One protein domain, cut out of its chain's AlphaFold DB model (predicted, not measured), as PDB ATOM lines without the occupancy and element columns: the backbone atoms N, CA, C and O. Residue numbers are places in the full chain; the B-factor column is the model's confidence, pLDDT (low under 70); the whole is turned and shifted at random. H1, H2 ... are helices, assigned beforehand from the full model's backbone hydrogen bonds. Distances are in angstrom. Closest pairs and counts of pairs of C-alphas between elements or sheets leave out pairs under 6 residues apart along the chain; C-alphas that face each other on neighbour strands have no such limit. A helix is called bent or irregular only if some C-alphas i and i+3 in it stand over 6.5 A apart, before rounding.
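AT A GLANCE: This is residues 163 to 229 of the 253 residues of an uncharacterized protein of Halorubrum sp. J07HR59 (UniProt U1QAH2). What shape does the model have? Two long helices, H2 and H3, make an open V, meeting near their ends at residues 200 to 201, while the shorter H1 packs slantwise on H2 at the far end of that arm, inside the V. H3 is the other arm and stands free. What is it built of? The 67 printed residues hold three named helices, in the order H1, H2, H3, and no named strand; the class is all helix. How spread out is it? It is loose, with a radius of gyration of the C-alphas of 14.4 A and spans of 41 by 30 by 19 A.

IN THESE COORDINATES: Where does the printed part begin? H1 is residues 163 to 176, 20.0 A long, from C-alpha 163 at (-3.004, 4.586, 93.792). What follows? H2 is residues 181 to 199, 27.9 A long, and is irregular: C-alphas 182 and 185 are 7.9 A apart. H3 is residues 202 to 229, 41.1 A long, ending with C-alpha 229 at (4.946, -24.217, 99.204).

HOW THE PARTS SIT: How does H1 stand to H2? They touch, with the closest C-alphas, those of Lys 170 and Trp 184, 5.1 A apart. Their tilt is steep, 60 degrees, opposite ways. And H3? H2 and H3 are close but not clearly touching: their closest C-alphas, of Ser 198 and Leu 205, are 6.9 A apart, at a steep tilt of 38 degrees, opposite ways. H1 and H3 are apart. Are the backbones in order? Every O i to N i+4 pair is within hydrogen-bond range in H1, against 12 of 15 in H2 and 21 of 24 in H3.

THE WHOLE: How large is it? The C-alphas farthest apart, of Gln 200 and Ser 229, are 42.6 A apart. Is it continuous? The printed part has no cut, and both links are tight. Where is confidence low? Residues 202 to 207, in H3, have pLDDT under 70.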
ATOM      1  N   GLY A 163      -2.497   5.798  93.156       76.44
ATOM      2  CA  GLY A 163      -3.004   4.586  93.792       76.44
ATOM      3  C   GLY A 163      -1.903   3.558  94.050       76.44
ATOM      4  O   GLY A 163      -1.817   3.040  95.164       76.44
ATOM      5  N   TRP A 164      -0.998   3.331  93.091       78.94
ATOM      6  CA  TRP A 164       0.149   2.426  93.283       78.94
ATOM      7  C   TRP A 164       1.100   2.915  94.379       78.94
ATOM      8  O   TRP A 164       1.530   2.120  95.214       78.94
ATOM      9  N   ALA A 165       1.385   4.220  94.423       83.75
ATOM     10  CA  ALA A 165       2.253   4.811  95.436       83.75
ATOM     11  C   ALA A 165       1.624   4.674  96.827       83.75
ATOM     12  O   ALA A 165       2.306   4.317  97.786       83.75
ATOM     13  N   SER A 166       0.304   4.860  96.927       85.31
ATOM     14  CA  SER A 166      -0.432   4.672  98.178       85.31
ATOM     15  C   SER A 166      -0.407   3.224  98.680       85.31
ATOM     16  O   SER A 166      -0.186   2.990  99.871       85.31
ATOM     17  N   GLY A 167      -0.589   2.248  97.784       84.25
ATOM     18  CA  GLY A 167      -0.546   0.826  98.119       84.25
ATOM     19  C   GLY A 167       0.844   0.404  98.588       84.25
ATOM     20  O   GLY A 167       0.978  -0.177  99.667       84.25
ATOM     21  N   GLY A 168       1.879   0.778  97.830       85.50
ATOM     22  CA  GLY A 168       3.272   0.510  98.188       85.50
ATOM     23  C   GLY A 168       3.664   1.141  99.524       85.50
ATOM     24  O   GLY A 168       4.228   0.466 100.385       85.50
ATOM     25  N   ALA A 169       3.289   2.402  99.749       89.94
ATOM     26  CA  ALA A 169       3.596   3.118 100.981       89.94
ATOM     27  C   ALA A 169       2.942   2.496 102.224       89.94
ATOM     28  O   ALA A 169       3.597   2.384 103.258       89.94
ATOM     29  N   LYS A 170       1.681   2.045 102.137       89.12
ATOM     30  CA  LYS A 170       0.999   1.357 103.252       89.12
ATOM     31  C   LYS A 170       1.690   0.052 103.630       89.12
ATOM     32  O   LYS A 170       1.902  -0.205 104.814       89.12
ATOM     33  N   VAL A 171       2.048  -0.756 102.631       88.38
ATOM     34  CA  VAL A 171       2.765  -2.021 102.852       88.38
ATOM     35  C   VAL A 171       4.137  -1.748 103.463       88.38
ATOM     36  O   VAL A 171       4.506  -2.385 104.447       88.38
ATOM     37  N   PHE A 172       4.864  -0.758 102.940       89.50
ATOM     38  CA  PHE A 172       6.178  -0.380 103.453       89.50
ATOM     39  C   PHE A 172       6.118   0.146 104.894       89.50
ATOM     40  O   PHE A 172       6.932  -0.258 105.726       89.50
ATOM     41  N   ALA A 173       5.136   0.994 105.217       91.44
ATOM     42  CA  ALA A 173       4.908   1.488 106.574       91.44
ATOM     43  C   ALA A 173       4.617   0.337 107.548       91.44
ATOM     44  O   ALA A 173       5.225   0.261 108.613       91.44
ATOM     45  N   GLY A 174       3.740  -0.596 107.160       90.31
ATOM     46  CA  GLY A 174       3.393  -1.754 107.986       90.31
ATOM     47  C   GLY A 174       4.541  -2.745 108.177       90.31
ATOM     48  O   GLY A 174       4.639  -3.362 109.234       90.31
ATOM     49  N   TRP A 175       5.415  -2.887 107.180       89.88
ATOM     50  CA  TRP A 175       6.554  -3.801 107.250       89.88
ATOM     51  C   TRP A 175       7.735  -3.226 108.040       89.88
ATOM     52  O   TRP A 175       8.337  -3.936 108.842       89.88
ATOM     53  N   THR A 176       8.071  -1.953 107.822       91.31
ATOM     54  CA  THR A 176       9.270  -1.336 108.417       91.31
ATOM     55  C   THR A 176       9.011  -0.657 109.757       91.31
ATOM     56  O   THR A 176       9.936  -0.514 110.552       91.31
ATOM     57  N   GLY A 177       7.785  -0.187 110.002       88.19
ATOM     58  CA  GLY A 177       7.455   0.620 111.176       88.19
ATOM     59  C   GLY A 177       8.131   1.997 111.220       88.19
ATOM     60  O   GLY A 177       8.017   2.680 112.232       88.19
ATOM     61  N   VAL A 178       8.813   2.429 110.146       88.94
ATOM     62  CA  VAL A 178       9.509   3.735 110.074       88.94
ATOM     63  C   VAL A 178       8.537   4.899 110.273       88.94
ATOM     64  O   VAL A 178       8.888   5.928 110.843       88.94
ATOM     65  N   VAL A 179       7.300   4.721 109.816       89.94
ATOM     66  CA  VAL A 179       6.186   5.640 110.027       89.94
ATOM     67  C   VAL A 179       4.971   4.810 110.439       89.94
ATOM     68  O   VAL A 179       4.802   3.684 109.968       89.94
ATOM     69  N   ALA A 180       4.107   5.364 111.295       89.38
ATOM     70  CA  ALA A 180       2.828   4.741 111.618       89.38
ATOM     71  C   ALA A 180       2.027   4.462 110.336       89.38
ATOM     72  O   ALA A 180       1.989   5.291 109.426       89.38
ATOM     73  N   VAL A 181       1.340   3.317 110.275       87.94
ATOM     74  CA  VAL A 181       0.573   2.909 109.083       87.94
ATOM     75  C   VAL A 181      -0.475   3.955 108.701       87.94
ATOM     76  O   VAL A 181      -0.712   4.173 107.522       87.94
ATOM     77  N   GLU A 182      -1.054   4.660 109.671       89.00
ATOM     78  CA  GLU A 182      -2.010   5.752 109.436       89.00
ATOM     79  C   GLU A 182      -1.379   6.950 108.709       89.00
ATOM     80  O   GLU A 182      -2.039   7.641 107.934       89.00
ATOM     81  N   SER A 183      -0.075   7.161 108.893       92.19
ATOM     82  CA  SER A 183       0.712   8.213 108.248       92.19
ATOM     83  C   SER A 183       1.459   7.718 106.999       92.19
ATOM     84  O   SER A 183       2.440   8.330 106.575       92.19
ATOM     85  N   TRP A 184       0.974   6.645 106.357       91.44
ATOM     86  CA  TRP A 184       1.515   6.096 105.100       91.44
ATOM     87  C   TRP A 184       1.703   7.150 103.997       91.44
ATOM     88  O   TRP A 184       2.588   7.019 103.152       91.44
ATOM     89  N   TRP A 185       0.880   8.203 103.996       91.00
ATOM     90  CA  TRP A 185       0.917   9.268 102.998       91.00
ATOM     91  C   TRP A 185       2.270   9.991 102.962       91.00
ATOM     92  O   TRP A 185       2.673  10.437 101.893       91.00
ATOM     93  N   ILE A 186       3.011  10.040 104.078       92.12
ATOM     94  CA  ILE A 186       4.356  10.637 104.133       92.12
ATOM     95  C   ILE A 186       5.305   9.871 103.206       92.12
ATOM     96  O   ILE A 186       5.971  10.465 102.362       92.12
ATOM     97  N   ILE A 187       5.313   8.539 103.306       91.81
ATOM     98  CA  ILE A 187       6.124   7.670 102.443       91.81
ATOM     99  C   ILE A 187       5.670   7.795 100.981       91.81
ATOM    100  O   ILE A 187       6.504   7.841 100.076       91.81
ATOM    101  N   ALA A 188       4.360   7.896 100.731       90.38
ATOM    102  CA  ALA A 188       3.824   8.074  99.379       90.38
ATOM    103  C   ALA A 188       4.268   9.405  98.741       90.38
ATOM    104  O   ALA A 188       4.694   9.425  97.590       90.38
ATOM    105  N   VAL A 189       4.221  10.513  99.484       92.12
ATOM    106  CA  VAL A 189       4.669  11.824  98.994       92.12
ATOM    107  C   VAL A 189       6.177  11.829  98.756       92.12
ATOM    108  O   VAL A 189       6.618  12.234  97.683       92.12
ATOM    109  N   VAL A 190       6.971  11.327  99.707       92.31
ATOM    110  CA  VAL A 190       8.434  11.251  99.561       92.31
ATOM    111  C   VAL A 190       8.817  10.414  98.340       92.31
ATOM    112  O   VAL A 190       9.648  10.839  97.543       92.31
ATOM    113  N   SER A 191       8.177   9.260  98.138       88.50
ATOM    114  CA  SER A 191       8.438   8.414  96.966       88.50
ATOM    115  C   SER A 191       8.041   9.081  95.646       88.50
ATOM    116  O   SER A 191       8.799   8.982  94.684       88.50
ATOM    117  N   MET A 192       6.928   9.823  95.590       89.69
ATOM    118  CA  MET A 192       6.571  10.614  94.402       89.69
ATOM    119  C   MET A 192       7.596  11.709  94.098       89.69
ATOM    120  O   MET A 192       7.961  11.886  92.938       89.69
ATOM    121  N   VAL A 193       8.111  12.402  95.118       90.81
ATOM    122  CA  VAL A 193       9.174  13.405  94.934       90.81
ATOM    123  C   VAL A 193      10.456  12.752  94.420       90.81
ATOM    124  O   VAL A 193      11.069  13.266  93.490       90.81
ATOM    125  N   VAL A 194      10.844  11.596  94.969       87.69
ATOM    126  CA  VAL A 194      12.020  10.843  94.502       87.69
ATOM    127  C   VAL A 194      11.857  10.400  93.047       87.69
ATOM    128  O   VAL A 194      12.798  10.538  92.273       87.69
ATOM    129  N   ILE A 195      10.674   9.915  92.658       84.88
ATOM    130  CA  ILE A 195      10.374   9.534  91.267       84.88
ATOM    131  C   ILE A 195      10.419  10.758  90.343       84.88
ATOM    132  O   ILE A 195      10.993  10.704  89.262       84.88
ATOM    133  N   TRP A 196       9.862  11.890  90.769       85.50
ATOM    134  CA  TRP A 196       9.928  13.118  89.980       85.50
ATOM    135  C   TRP A 196      11.370  13.619  89.797       85.50
ATOM    136  O   TRP A 196      11.752  14.013  88.694       85.50
ATOM    137  N   LEU A 197      12.188  13.564  90.852       86.56
ATOM    138  CA  LEU A 197      13.607  13.920  90.788       86.56
ATOM    139  C   LEU A 197      14.404  12.952  89.915       86.56
ATOM    140  O   LEU A 197      15.301  13.384  89.193       86.56
ATOM    141  N   SER A 198      14.081  11.658  89.951       80.00
ATOM    142  CA  SER A 198      14.793  10.666  89.150       80.00
ATOM    143  C   SER A 198      14.604  10.907  87.652       80.00
ATOM    144  O   SER A 198      15.569  10.766  86.901       80.00
ATOM    145  N   TYR A 199      13.428  11.379  87.215       77.94
ATOM    146  CA  TYR A 199      13.186  11.740  85.812       77.94
ATOM    147  C   TYR A 199      14.089  12.865  85.289       77.94
ATOM    148  O   TYR A 199      14.341  12.924  84.087       77.94
ATOM    149  N   GLN A 200      14.644  13.711  86.160       82.94
ATOM    150  CA  GLN A 200      15.607  14.741  85.750       82.94
ATOM    151  C   GLN A 200      16.968  14.144  85.334       82.94
ATOM    152  O   GLN A 200      17.752  14.806  84.660       82.94
ATOM    153  N   ALA A 201      17.251  12.885  85.694       76.62
ATOM    154  CA  ALA A 201      18.499  12.177  85.390       76.62
ATOM    155  C   ALA A 201      18.438  11.305  84.110       76.62
ATOM    156  O   ALA A 201      19.290  10.432  83.923       76.62
ATOM    157  N   GLY A 202      17.436  11.546  83.251       67.94
ATOM    158  CA  GLY A 202      17.191  10.974  81.916       67.94
ATOM    159  C   GLY A 202      17.946   9.681  81.553       67.94
ATOM    160  O   GLY A 202      17.419   8.597  81.799       67.94
ATOM    161  N   PRO A 203      19.160   9.744  80.966       65.19
ATOM    162  CA  PRO A 203      19.824   8.569  80.388       65.19
ATOM    163  C   PRO A 203      20.261   7.506  81.407       65.19
ATOM    164  O   PRO A 203      20.281   6.318  81.093       65.19
ATOM    165  N   LEU A 204      20.609   7.906  82.636       64.50
ATOM    166  CA  LEU A 204      21.089   6.968  83.660       64.50
ATOM    167  C   LEU A 204      19.941   6.116  84.222       64.50
ATOM    168  O   LEU A 204      20.152   4.991  84.675       64.50
ATOM    169  N   LEU A 205      18.720   6.651  84.186       65.44
ATOM    170  CA  LEU A 205      17.580   6.056  84.859       65.44
ATOM    171  C   LEU A 205      17.041   4.821  84.130       65.44
ATOM    172  O   LEU A 205      16.688   3.853  84.796       65.44
ATOM    173  N   TYR A 206      17.028   4.820  82.794       65.44
ATOM    174  CA  TYR A 206      16.484   3.709  82.004       65.44
ATOM    175  C   TYR A 206      17.168   2.378  82.338       65.44
ATOM    176  O   TYR A 206      16.511   1.436  82.777       65.44
ATOM    177  N   ASN A 207      18.502   2.347  82.264       68.31
ATOM    178  CA  ASN A 207      19.284   1.137  82.536       68.31
ATOM    179  C   ASN A 207      19.194   0.688  84.006       68.31
ATOM    180  O   ASN A 207      19.284  -0.505  84.303       68.31
ATOM    181  N   ILE A 208      19.044   1.631  84.946       73.44
ATOM    182  CA  ILE A 208      18.899   1.315  86.375       73.44
ATOM    183  C   ILE A 208      17.511   0.741  86.660       73.44
ATOM    184  O   ILE A 208      17.412  -0.280  87.342       73.44
ATOM    185  N   ILE A 209      16.454   1.379  86.147       71.62
ATOM    186  CA  ILE A 209      15.071   0.934  86.345       71.62
ATOM    187  C   ILE A 209      14.889  -0.452  85.755       71.62
ATOM    188  O   ILE A 209      14.369  -1.318  86.453       71.62
ATOM    189  N   GLU A 210      15.363  -0.688  84.532       70.44
ATOM    190  CA  GLU A 210      15.241  -1.991  83.888       70.44
ATOM    191  C   GLU A 210      15.860  -3.088  84.766       70.44
ATOM    192  O   GLU A 210      15.177  -4.028  85.176       70.44
ATOM    193  N   ARG A 211      17.126  -2.929  85.177       75.81
ATOM    194  CA  ARG A 211      17.820  -3.914  86.028       75.81
ATOM    195  C   ARG A 211      17.156  -4.100  87.391       75.81
ATOM    196  O   ARG A 211      17.074  -5.228  87.882       75.81
ATOM    197  N   ALA A 212      16.679  -3.020  88.007       77.88
ATOM    198  CA  ALA A 212      15.975  -3.088  89.283       77.88
ATOM    199  C   ALA A 212      14.632  -3.825  89.147       77.88
ATOM    200  O   ALA A 212      14.313  -4.678  89.975       77.88
ATOM    201  N   GLN A 213      13.872  -3.543  88.089       73.69
ATOM    202  CA  GLN A 213      12.572  -4.154  87.821       73.69
ATOM    203  C   GLN A 213      12.719  -5.648  87.508       73.69
ATOM    204  O   GLN A 213      11.972  -6.463  88.056       73.69
ATOM    205  N   LEU A 214      13.746  -6.018  86.734       75.00
ATOM    206  CA  LEU A 214      14.143  -7.408  86.505       75.00
ATOM    207  C   LEU A 214      14.412  -8.145  87.824       75.00
ATOM    208  O   LEU A 214      13.843  -9.210  88.072       75.00
ATOM    209  N   ALA A 215      15.245  -7.573  88.697       82.12
ATOM    210  CA  ALA A 215      15.593  -8.188  89.977       82.12
ATOM    211  C   ALA A 215      14.374  -8.339  90.904       82.12
ATOM    212  O   ALA A 215      14.146  -9.415  91.465       82.12
ATOM    213  N   LEU A 216      13.564  -7.285  91.037       80.62
ATOM    214  CA  LEU A 216      12.354  -7.292  91.862       80.62
ATOM    215  C   LEU A 216      11.336  -8.335  91.386       80.62
ATOM    216  O   LEU A 216      10.722  -8.999  92.221       80.62
ATOM    217  N   MET A 217      11.195  -8.533  90.074       78.75
ATOM    218  CA  MET A 217      10.316  -9.561  89.511       78.75
ATOM    219  C   MET A 217      10.739 -10.968  89.955       78.75
ATOM    220  O   MET A 217       9.906 -11.736  90.443       78.75
ATOM    221  N   PHE A 218      12.027 -11.310  89.846       82.50
ATOM    222  CA  PHE A 218      12.516 -12.618  90.297       82.50
ATOM    223  C   PHE A 218      12.321 -12.819  91.803       82.50
ATOM    224  O   PHE A 218      11.914 -13.904  92.227       82.50
ATOM    225  N   ILE A 219      12.541 -11.772  92.605       85.75
ATOM    226  CA  ILE A 219      12.287 -11.807  94.052       85.75
ATOM    227  C   ILE A 219      10.801 -12.054  94.335       85.75
ATOM    228  O   ILE A 219      10.473 -12.912  95.155       85.75
ATOM    229  N   ALA A 220       9.899 -11.353  93.645       79.81
ATOM    230  CA  ALA A 220       8.456 -11.492  93.832       79.81
ATOM    231  C   ALA A 220       7.962 -12.902  93.470       79.81
ATOM    232  O   ALA A 220       7.240 -13.525  94.256       79.81
ATOM    233  N   ILE A 221       8.394 -13.436  92.323       82.06
ATOM    234  CA  ILE A 221       8.060 -14.802  91.894       82.06
ATOM    235  C   ILE A 221       8.613 -15.822  92.899       82.06
ATOM    236  O   ILE A 221       7.881 -16.709  93.344       82.06
ATOM    237  N   GLY A 222       9.875 -15.673  93.315       85.81
ATOM    238  CA  GLY A 222      10.501 -16.547  94.308       85.81
ATOM    239  C   GLY A 222       9.755 -16.544  95.644       85.81
ATOM    240  O   GLY A 222       9.420 -17.606  96.173       85.81
ATOM    241  N   ALA A 223       9.411 -15.363  96.160       84.31
ATOM    242  CA  ALA A 223       8.646 -15.219  97.396       84.31
ATOM    243  C   ALA A 223       7.255 -15.871  97.297       84.31
ATOM    244  O   ALA A 223       6.839 -16.575  98.223       84.31
ATOM    245  N   ALA A 224       6.552 -15.704  96.172       81.50
ATOM    246  CA  ALA A 224       5.247 -16.325  95.940       81.50
ATOM    247  C   ALA A 224       5.325 -17.866  95.914       81.50
ATOM    248  O   ALA A 224       4.479 -18.549  96.508       81.50
ATOM    249  N   LEU A 225       6.358 -18.433  95.285       87.50
ATOM    250  CA  LEU A 225       6.594 -19.882  95.265       87.50
ATOM    251  C   LEU A 225       6.901 -20.436  96.664       87.50
ATOM    252  O   LEU A 225       6.374 -21.486  97.045       87.50
ATOM    253  N   VAL A 226       7.690 -19.718  97.467       89.88
ATOM    254  CA  VAL A 226       7.975 -20.103  98.859       89.88
ATOM    255  C   VAL A 226       6.694 -20.078  99.699       89.88
ATOM    256  O   VAL A 226       6.368 -21.068 100.357       89.88
ATOM    257  N   LEU A 227       5.920 -18.991  99.630       84.06
ATOM    258  CA  LEU A 227       4.659 -18.840 100.367       84.06
ATOM    259  C   LEU A 227       3.643 -19.940 100.034       84.06
ATOM    260  O   LEU A 227       3.023 -20.515 100.934       84.06
ATOM    261  N   THR A 228       3.475 -20.261  98.752       82.25
ATOM    262  CA  THR A 228       2.555 -21.326  98.315       82.25
ATOM    263  C   THR A 228       3.033 -22.714  98.747       82.25
ATOM    264  O   THR A 228       2.212 -23.535  99.167       82.25
ATOM    265  N   SER A 229       4.345 -22.959  98.741       81.81
ATOM    266  CA  SER A 229       4.946 -24.217  99.204       81.81
ATOM    267  C   SER A 229       4.760 -24.425 100.711       81.81
ATOM    268  O   SER A 229       4.280 -25.481 101.131       81.81
TER     269      SER A 229